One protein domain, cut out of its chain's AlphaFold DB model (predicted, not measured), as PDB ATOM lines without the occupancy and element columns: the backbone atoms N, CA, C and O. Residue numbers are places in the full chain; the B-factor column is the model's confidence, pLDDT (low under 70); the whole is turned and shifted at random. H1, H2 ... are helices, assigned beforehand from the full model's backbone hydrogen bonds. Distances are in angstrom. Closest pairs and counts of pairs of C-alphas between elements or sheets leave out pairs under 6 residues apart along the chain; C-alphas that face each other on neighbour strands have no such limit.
ATOM      1  N   ILE A   4      28.962  52.341  50.356       67.31
ATOM      2  CA  ILE A   4      27.751  51.507  50.330       67.31
ATOM      3  C   ILE A   4      27.192  51.369  48.905       67.31
ATOM      4  O   ILE A   4      26.836  50.271  48.485       67.31
ATOM      5  N   SER A   5      27.176  52.454  48.125       71.38
ATOM      6  CA  SER A   5      26.702  52.428  46.733       71.38
ATOM      7  C   SER A   5      27.608  51.579  45.831       71.38
ATOM      8  O   SER A   5      27.111  50.816  45.002       71.38
ATOM      9  N   LYS A   6      28.934  51.632  46.033       75.81
ATOM     10  CA  LYS A   6      29.887  50.781  45.295       75.81
ATOM     11  C   LYS A   6      29.725  49.298  45.642       75.81
ATOM     12  O   LYS A   6      29.799  48.459  44.749       75.81
ATOM     13  N   PHE A   7      29.473  48.982  46.912       77.25
ATOM     14  CA  PHE A   7      29.238  47.609  47.362       77.25
ATOM     15  C   PHE A   7      27.961  47.014  46.747       77.25
ATOM     16  O   PHE A   7      27.994  45.909  46.206       77.25
ATOM     17  N   PHE A   8      26.862  47.774  46.743       70.81
ATOM     18  CA  PHE A   8      25.598  47.340  46.140       70.81
ATOM     19  C   PHE A   8      25.725  47.081  44.633       70.81
ATOM     20  O   PHE A   8      25.271  46.049  44.139       70.81
ATOM     21  N   HIS A   9      26.404  47.974  43.911       75.12
ATOM     22  CA  HIS A   9      26.600  47.823  42.470       75.12
ATOM     23  C   HIS A   9      27.493  46.616  42.126       75.12
ATOM     24  O   HIS A   9      27.258  45.932  41.128       75.12
ATOM     25  N   HIS A  10      28.491  46.318  42.966       76.44
ATOM     26  CA  HIS A  10      29.342  45.138  42.818       76.44
ATOM     27  C   HIS A  10      28.572  43.834  43.084       76.44
ATOM     28  O   HIS A  10      28.673  42.895  42.296       76.44
ATOM     29  N   ALA A  11      27.743  43.790  44.132       71.75
ATOM     30  CA  ALA A  11      26.895  42.634  44.429       71.75
ATOM     31  C   ALA A  11      25.898  42.340  43.291       71.75
ATOM     32  O   ALA A  11      25.751  41.189  42.883       71.75
ATOM     33  N   GLN A  12      25.275  43.373  42.711       73.50
ATOM     34  CA  GLN A  12      24.383  43.223  41.554       73.50
ATOM     35  C   GLN A  12      25.115  42.690  40.311       73.50
ATOM     36  O   GLN A  12      24.593  41.811  39.626       73.50
ATOM     37  N   MET A  13      26.340  43.160  40.047       71.62
ATOM     38  CA  MET A  13      27.174  42.662  38.944       71.62
ATOM     39  C   MET A  13      27.563  41.187  39.127       71.62
ATOM     40  O   MET A  13      27.526  40.420  38.166       71.62
ATOM     41  N   LEU A  14      27.892  40.765  40.354       69.12
ATOM     42  CA  LEU A  14      28.203  39.364  40.663       69.12
ATOM     43  C   LEU A  14      26.986  38.450  40.470       69.12
ATOM     44  O   LEU A  14      27.115  37.368  39.895       69.12
ATOM     45  N   VAL A  15      25.801  38.893  40.897       71.50
ATOM     46  CA  VAL A  15      24.543  38.157  40.685       71.50
ATOM     47  C   VAL A  15      24.209  38.060  39.192       71.50
ATOM     48  O   VAL A  15      23.906  36.969  38.709       71.50
ATOM     49  N   ALA A  16      24.328  39.155  38.437       71.38
ATOM     50  CA  ALA A  16      24.084  39.163  36.993       71.38
ATOM     51  C   ALA A  16      25.057  38.247  36.226       71.38
ATOM     52  O   ALA A  16      24.632  37.480  35.361       71.38
ATOM     53  N   ASN A  17      26.343  38.260  36.587       69.69
ATOM     54  CA  ASN A  17      27.359  37.396  35.982       69.69
ATOM     55  C   ASN A  17      27.114  35.908  36.296       69.69
ATOM     56  O   ASN A  17      27.230  35.051  35.418       69.69
ATOM     57  N   ASN A  18      26.702  35.589  37.528       64.75
ATOM     58  CA  ASN A  18      26.311  34.229  37.900       64.75
ATOM     59  C   ASN A  18      25.073  33.757  37.130       64.75
ATOM     60  O   ASN A  18      25.063  32.630  36.640       64.75
ATOM     61  N   ASN A  19      24.069  34.617  36.953       64.25
ATOM     62  CA  ASN A  19      22.876  34.293  36.171       64.25
ATOM     63  C   ASN A  19      23.209  34.042  34.692       64.25
ATOM     64  O   ASN A  19      22.740  33.056  34.126       64.25
ATOM     65  N   HIS A  20      24.072  34.864  34.088       67.00
ATOM     66  CA  HIS A  20      24.541  34.661  32.715       67.00
ATOM     67  C   HIS A  20      25.325  33.347  32.569       67.00
ATOM     68  O   HIS A  20      25.114  32.587  31.625       67.00
ATOM     69  N   LYS A  21      26.193  33.024  33.536       66.88
ATOM     70  CA  LYS A  21      26.944  31.761  33.558       66.88
ATOM     71  C   LYS A  21      26.034  30.541  33.743       66.88
ATOM     72  O   LYS A  21      26.269  29.509  33.123       66.88
ATOM     73  N   ILE A  22      24.992  30.645  34.569       69.94
ATOM     74  CA  ILE A  22      23.971  29.598  34.728       69.94
ATOM     75  C   ILE A  22      23.167  29.433  33.431       69.94
ATOM     76  O   ILE A  22      22.899  28.298  33.046       69.94
ATOM     77  N   SER A  23      22.828  30.528  32.742       72.19
ATOM     78  CA  SER A  23      22.155  30.490  31.436       72.19
ATOM     79  C   SER A  23      23.008  29.776  30.386       72.19
ATOM     80  O   SER A  23      22.546  28.804  29.802       72.19
ATOM     81  N   GLY A  24      24.285  30.151  30.244       72.81
ATOM     82  CA  GLY A  24      25.189  29.500  29.289       72.81
ATOM     83  C   GLY A  24      25.377  28.001  29.557       72.81
ATOM     84  O   GLY A  24      25.360  27.198  28.631       72.81
ATOM     85  N   ARG A  25      25.449  27.586  30.830       76.62
ATOM     86  CA  ARG A  25      25.517  26.156  31.193       76.62
ATOM     87  C   ARG A  25      24.220  25.401  30.895       76.62
ATOM     88  O   ARG A  25      24.273  24.216  30.585       76.62
ATOM     89  N   LYS A  26      23.059  26.057  30.996       80.88
ATOM     90  CA  LYS A  26      21.777  25.457  30.597       80.88
ATOM     91  C   LYS A  26      21.719  25.250  29.085       80.88
ATOM     92  O   LYS A  26      21.305  24.177  28.654       80.88
ATOM     93  N   ASP A  27      22.194  26.217  28.306       86.38
ATOM     94  CA  ASP A  27      22.226  26.130  26.841       86.38
ATOM     95  C   ASP A  27      23.152  25.001  26.356       86.38
ATOM     96  O   ASP A  27      22.804  24.255  25.439       86.38
ATOM     97  N   GLU A  28      24.294  24.799  27.022       90.19
ATOM     98  CA  GLU A  28      25.198  23.671  26.753       90.19
ATOM     99  C   GLU A  28      24.531  22.310  27.013       90.19
ATOM    100  O   GLU A  28      24.634  21.403  26.182       90.19
ATOM    101  N   VAL A  29      23.809  22.171  28.133       88.31
ATOM    102  CA  VAL A  29      23.073  20.939  28.468       88.31
ATOM    103  C   VAL A  29      21.979  20.659  27.436       88.31
ATOM    104  O   VAL A  29      21.881  19.536  26.937       88.31
ATOM    105  N   ILE A  30      21.195  21.674  27.061       89.62
ATOM    106  CA  ILE A  30      20.148  21.550  26.036       89.62
ATOM    107  C   ILE A  30      20.762  21.161  24.685       89.62
ATOM    108  O   ILE A  30      20.254  20.255  24.019       89.62
ATOM    109  N   SER A  31      21.881  21.780  24.297       92.12
ATOM    110  CA  SER A  31      22.598  21.446  23.060       92.12
ATOM    111  C   SER A  31      23.086  19.994  23.056       92.12
ATOM    112  O   SER A  31      22.930  19.300  22.051       92.12
ATOM    113  N   ALA A  32      23.639  19.508  24.170       92.75
ATOM    114  CA  ALA A  32      24.114  18.131  24.288       92.75
ATOM    115  C   ALA A  32      22.969  17.110  24.169       92.75
ATOM    116  O   ALA A  32      23.081  16.151  23.404       92.75
ATOM    117  N   ILE A  33      21.850  17.348  24.862       92.44
ATOM    118  CA  ILE A  33      20.653  16.496  24.786       92.44
ATOM    119  C   ILE A  33      20.095  16.489  23.358       92.44
ATOM    120  O   ILE A  33      19.839  15.422  22.805       92.44
ATOM    121  N   SER A  34      19.954  17.661  22.732       90.62
ATOM    122  CA  SER A  34      19.449  17.778  21.359       90.62
ATOM    123  C   SER A  34      20.321  17.007  20.362       90.62
ATOM    124  O   SER A  34      19.796  16.243  19.551       90.62
ATOM    125  N   LYS A  35      21.652  17.125  20.461       92.38
ATOM    126  CA  LYS A  35      22.583  16.361  19.618       92.38
ATOM    127  C   LYS A  35      22.425  14.852  19.802       92.38
ATOM    128  O   LYS A  35      22.444  14.135  18.807       92.38
ATOM    129  N   PHE A  36      22.244  14.375  21.037       92.50
ATOM    130  CA  PHE A  36      21.989  12.956  21.297       92.50
ATOM    131  C   PHE A  36      20.680  12.487  20.652       92.50
ATOM    132  O   PHE A  36      20.688  11.474  19.960       92.50
ATOM    133  N   PHE A  37      19.589  13.243  20.810       93.94
ATOM    134  CA  PHE A  37      18.294  12.896  20.213       93.94
ATOM    135  C   PHE A  37      18.382  12.789  18.690       93.94
ATOM    136  O   PHE A  37      17.905  11.816  18.117       93.94
ATOM    137  N   HIS A  38      19.043  13.748  18.039       90.25
ATOM    138  CA  HIS A  38      19.240  13.705  16.592       90.25
ATOM    139  C   HIS A  38      20.142  12.550  16.152       90.25
ATOM    140  O   HIS A  38      19.833  11.882  15.172       90.25
ATOM    141  N   HIS A  39      21.244  12.304  16.864       93.88
ATOM    142  CA  HIS A  39      22.189  11.247  16.508       93.88
ATOM    143  C   HIS A  39      21.604   9.840  16.680       93.88
ATOM    144  O   HIS A  39      21.860   8.973  15.853       93.88
ATOM    145  N   ALA A  40      20.834   9.619  17.746       92.44
ATOM    146  CA  ALA A  40      20.228   8.330  18.067       92.44
ATOM    147  C   ALA A  40      18.815   8.158  17.477       92.44
ATOM    148  O   ALA A  40      18.126   7.208  17.839       92.44
ATOM    149  N   GLU A  41      18.372   9.090  16.624       93.44
ATOM    150  CA  GLU A  41      17.034   9.103  16.011       93.44
ATOM    151  C   GLU A  41      15.892   8.995  17.040       93.44
ATOM    152  O   GLU A  41      14.815   8.457  16.776       93.44
ATOM    153  N   VAL A  42      16.112   9.541  18.241       92.75
ATOM    154  CA  VAL A  42      15.117   9.556  19.313       92.75
ATOM    155  C   VAL A  42      14.110  10.670  19.021       92.75
ATOM    156  O   VAL A  42      14.495  11.840  18.906       92.75
ATOM    157  N   PRO A  43      12.807  10.361  18.927       90.38
ATOM    158  CA  PRO A  43      11.807  11.370  18.626       90.38
ATOM    159  C   PRO A  43      11.683  12.375  19.776       90.38
ATOM    160  O   PRO A  43      11.748  12.017  20.951       90.38
ATOM    161  N   ALA A  44      11.431  13.645  19.449       86.50
ATOM    162  CA  ALA A  44      11.409  14.734  20.432       86.50
ATOM    163  C   ALA A  44      10.426  14.502  21.598       86.50
ATOM    164  O   ALA A  44      10.703  14.895  22.729       86.50
ATOM    165  N   HIS A  45       9.305  13.811  21.355       90.94
ATOM    166  CA  HIS A  45       8.323  13.507  22.399       90.94
ATOM    167  C   HIS A  45       8.857  12.557  23.485       90.94
ATOM    168  O   HIS A  45       8.275  12.507  24.565       90.94
ATOM    169  N   ALA A  46       9.969  11.848  23.252       91.88
ATOM    170  CA  ALA A  46      10.619  11.029  24.275       91.88
ATOM    171  C   ALA A  46      11.106  11.870  25.469       91.88
ATOM    172  O   ALA A  46      11.199  11.352  26.580       91.88
ATOM    173  N   ALA A  47      11.338  13.174  25.275       92.44
ATOM    174  CA  ALA A  47      11.665  14.090  26.362       92.44
ATOM    175  C   ALA A  47      10.513  14.259  27.371       92.44
ATOM    176  O   ALA A  47      10.770  14.562  28.527       92.44
ATOM    177  N   ASN A  48       9.261  14.000  26.972       92.88
ATOM    178  CA  ASN A  48       8.104  14.051  27.874       92.88
ATOM    179  C   ASN A  48       7.982  12.797  28.758       92.88
ATOM    180  O   ASN A  48       7.097  12.722  29.609       92.88
ATOM    181  N   SER A  49       8.835  11.791  28.541       93.88
ATOM    182  CA  SER A  49       8.806  10.543  29.295       93.88
ATOM    183  C   SER A  49       9.171  10.783  30.766       93.88
ATOM    184  O   SER A  49      10.200  11.407  31.048       93.88
ATOM    185  N   PRO A  50       8.415  10.221  31.729       94.62
ATOM    186  CA  PRO A  50       8.792  10.287  33.141       94.62
ATOM    187  C   PRO A  50      10.160   9.639  33.395       94.62
ATOM    188  O   PRO A  50      10.892  10.087  34.275       94.62
ATOM    189  N   TYR A  51      10.553   8.647  32.589       92.44
ATOM    190  CA  TYR A  51      11.871   8.015  32.675       92.44
ATOM    191  C   TYR A  51      12.995   8.950  32.221       92.44
ATOM    192  O   TYR A  51      14.065   8.955  32.827       92.44
ATOM    193  N   PHE A  52      12.750   9.784  31.203       93.50
ATOM    194  CA  PHE A  52      13.713  10.796  30.765       93.50
ATOM    195  C   PHE A  52      13.917  11.861  31.849       93.50
ATOM    196  O   PHE A  52      15.051  12.164  32.220       93.50
ATOM    197  N   HIS A  53      12.823  12.366  32.429       93.75
ATOM    198  CA  HIS A  53      12.894  13.286  33.566       93.75
ATOM    199  C   HIS A  53      13.618  12.662  34.762       93.75
ATOM    200  O   HIS A  53      14.499  13.297  35.343       93.75
ATOM    201  N   LYS A  54      13.301  11.403  35.095       93.81
ATOM    202  CA  LYS A  54      13.943  10.703  36.208       93.81
ATOM    203  C   LYS A  54      15.437  10.498  35.962       93.81
ATOM    204  O   LYS A  54      16.228  10.688  36.879       93.81
ATOM    205  N   MET A  55      15.839  10.180  34.733       91.56
ATOM    206  CA  MET A  55      17.250  10.080  34.354       91.56
ATOM    207  C   MET A  55      17.992  11.401  34.602       91.56
ATOM    208  O   MET A  55      19.039  11.390  35.248       91.56
ATOM    209  N   LEU A  56      17.449  12.534  34.139       92.62
ATOM    210  CA  LEU A  56      18.062  13.850  34.358       92.62
ATOM    211  C   LEU A  56      18.154  14.201  35.846       92.62
ATOM    212  O   LEU A  56      19.191  14.691  36.294       92.62
ATOM    213  N   GLU A  57      17.102  13.915  36.616       93.50
ATOM    214  CA  GLU A  57      17.087  14.115  38.066       93.50
ATOM    215  C   GLU A  57      18.218  13.322  38.739       93.50
ATOM    216  O   GLU A  57      19.051  13.907  39.434       93.50
ATOM    217  N   MET A  58      18.305  12.016  38.479       92.69
ATOM    218  CA  MET A  58      19.303  11.142  39.102       92.69
ATOM    219  C   MET A  58      20.733  11.532  38.703       92.69
ATOM    220  O   MET A  58      21.608  11.609  39.563       92.69
ATOM    221  N   VAL A  59      20.975  11.855  37.428       91.31
ATOM    222  CA  VAL A  59      22.293  12.322  36.962       91.31
ATOM    223  C   VAL A  59      22.654  13.677  37.577       91.31
ATOM    224  O   VAL A  59      23.816  13.906  37.908       91.31
ATOM    225  N   SER A  60      21.685  14.574  37.780       89.38
ATOM    226  CA  SER A  60      21.941  15.867  38.429       89.38
ATOM    227  C   SER A  60      22.319  15.727  39.907       89.38
ATOM    228  O   SER A  60      23.138  16.500  40.401       89.38
ATOM    229  N   GLN A  61      21.748  14.735  40.598       93.94
ATOM    230  CA  GLN A  61      21.984  14.483  42.020       93.94
ATOM    231  C   GLN A  61      23.278  13.699  42.266       93.94
ATOM    232  O   GLN A  61      24.014  14.015  43.197       93.94
ATOM    233  N   PHE A  62      23.561  12.689  41.438       91.50
ATOM    234  CA  PHE A  62      24.630  11.715  41.694       91.50
ATOM    235  C   PHE A  62      25.775  11.755  40.673       91.50
ATOM    236  O   PHE A  62      26.781  11.069  40.850       91.50
ATOM    237  N   GLY A  63      25.663  12.581  39.633       87.94
ATOM    238  CA  GLY A  63      26.626  12.653  38.538       87.94
ATOM    239  C   GLY A  63      26.382  11.604  37.450       87.94
ATOM    240  O   GLY A  63      25.561  10.697  37.580       87.94
ATOM    241  N   ALA A  64      27.096  11.755  36.332       83.25
ATOM    242  CA  ALA A  64      26.989  10.837  35.206       83.25
ATOM    243  C   ALA A  64      27.753   9.529  35.494       83.25
ATOM    244  O   ALA A  64      28.921   9.584  35.892       83.25
ATOM    245  N   PRO A  65      27.137   8.357  35.269       81.00
ATOM    246  CA  PRO A  65      27.828   7.082  35.398       81.00
ATOM    247  C   PRO A  65      28.845   6.885  34.253       81.00
ATOM    248  O   PRO A  65      28.699   7.479  33.180       81.00
ATOM    249  N   PRO A  66      29.881   6.047  34.441       81.75
ATOM    250  CA  PRO A  66      30.860   5.776  33.393       81.75
ATOM    251  C   PRO A  66      30.201   5.078  32.187       81.75
ATOM    252  O   PRO A  66      29.350   4.205  32.389       81.75
ATOM    253  N   PRO A  67      30.618   5.371  30.938       74.94
ATOM    254  CA  PRO A  67      29.981   4.824  29.735       74.94
ATOM    255  C   PRO A  67      29.885   3.294  29.692       74.94
ATOM    256  O   PRO A  67      28.897   2.751  29.211       74.94
ATOM    257  N   SER A  68      30.865   2.582  30.254       73.56
ATOM    258  CA  SER A  68      30.862   1.114  30.335       73.56
ATOM    259  C   SER A  68      29.680   0.547  31.131       73.56
ATOM    260  O   SER A  68      29.204  -0.548  30.835       73.56
ATOM    261  N   SER A  69      29.174   1.305  32.109       72.81
ATOM    262  CA  SER A  69      28.026   0.930  32.947       72.81
ATOM    263  C   SER A  69      26.663   1.296  32.349       72.81
ATOM    264  O   SER A  69      25.641   0.870  32.879       72.81
ATOM    265  N   LEU A  70      26.640   2.062  31.249       69.31
ATOM    266  CA  LEU A  70      25.420   2.445  30.525       69.31
ATOM    267  C   LEU A  70      24.950   1.372  29.538       69.31
ATOM    268  O   LEU A  70      23.912   1.536  28.901       69.31
ATOM    269  N   THR A  71      25.703   0.277  29.399       69.69
ATOM    270  CA  THR A  71      25.219  -0.891  28.664       69.69
ATOM    271  C   THR A  71      23.905  -1.351  29.301       69.69
ATOM    272  O   THR A  71      23.867  -1.515  30.526       69.69
TER     273      THR A  71
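AT A GLANCE: This is residues 4 to 71 of the 168 residues of the protein "DUF659 domain-containing protein" of Mikania micrantha (UniProt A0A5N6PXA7). One long helix, H1, makes the length, with residues 4 to 32 sticking out as an arm; past residue 39 the backbone turns into a loose, open hook of three shorter helices, H2, H3 and H4. The printed part has 68 residues, is all helix with no named strand, and is extended, with a radius of gyration of the C-alphas of 17.7 A and spans of 56 by 24 by 21 A.

IN THESE COORDINATES: Find C-alpha 4 at (27.751, 51.507, 50.330); from there H1, residues 4 to 39, runs 52.9 A to C-alpha 39 at (22.189, 11.247, 16.508). Next come H2, residues 44 to 48, 8.2 A, and H3, residues 50 to 62, 18.1 A. H4, residues 67 to 70, 5.2 A, ends at C-alpha 70, (25.420, 2.445, 30.525).

HOW THE PARTS SIT: Look at Phe 37 and Ala 44: H1 and H2 are close but not clearly touching, their closest C-alphas 7.1 A apart. H2 and H3 are close but not clearly touching too, closest at the C-alphas of Ala 46 and Phe 52, 7.2 A. H3 is apart from H1, and H4 is apart from H1, H2 and H3. In H1 and H3 every O i to N i+4 pair is within hydrogen-bond range; H2 has 0 of 1, but 2 of 2 O i to N i+3 pairs, and H4 is too short for an O i to N i+4 pair.

THE WHOLE: The C-alphas of Ile 4 and Thr 71, the two farthest apart, are 56.8 A apart. The printed part has no cut, and its three links are tight. Look for pLDDT under 70 at residues 4, 14, 17 to 22 and 70 to 71.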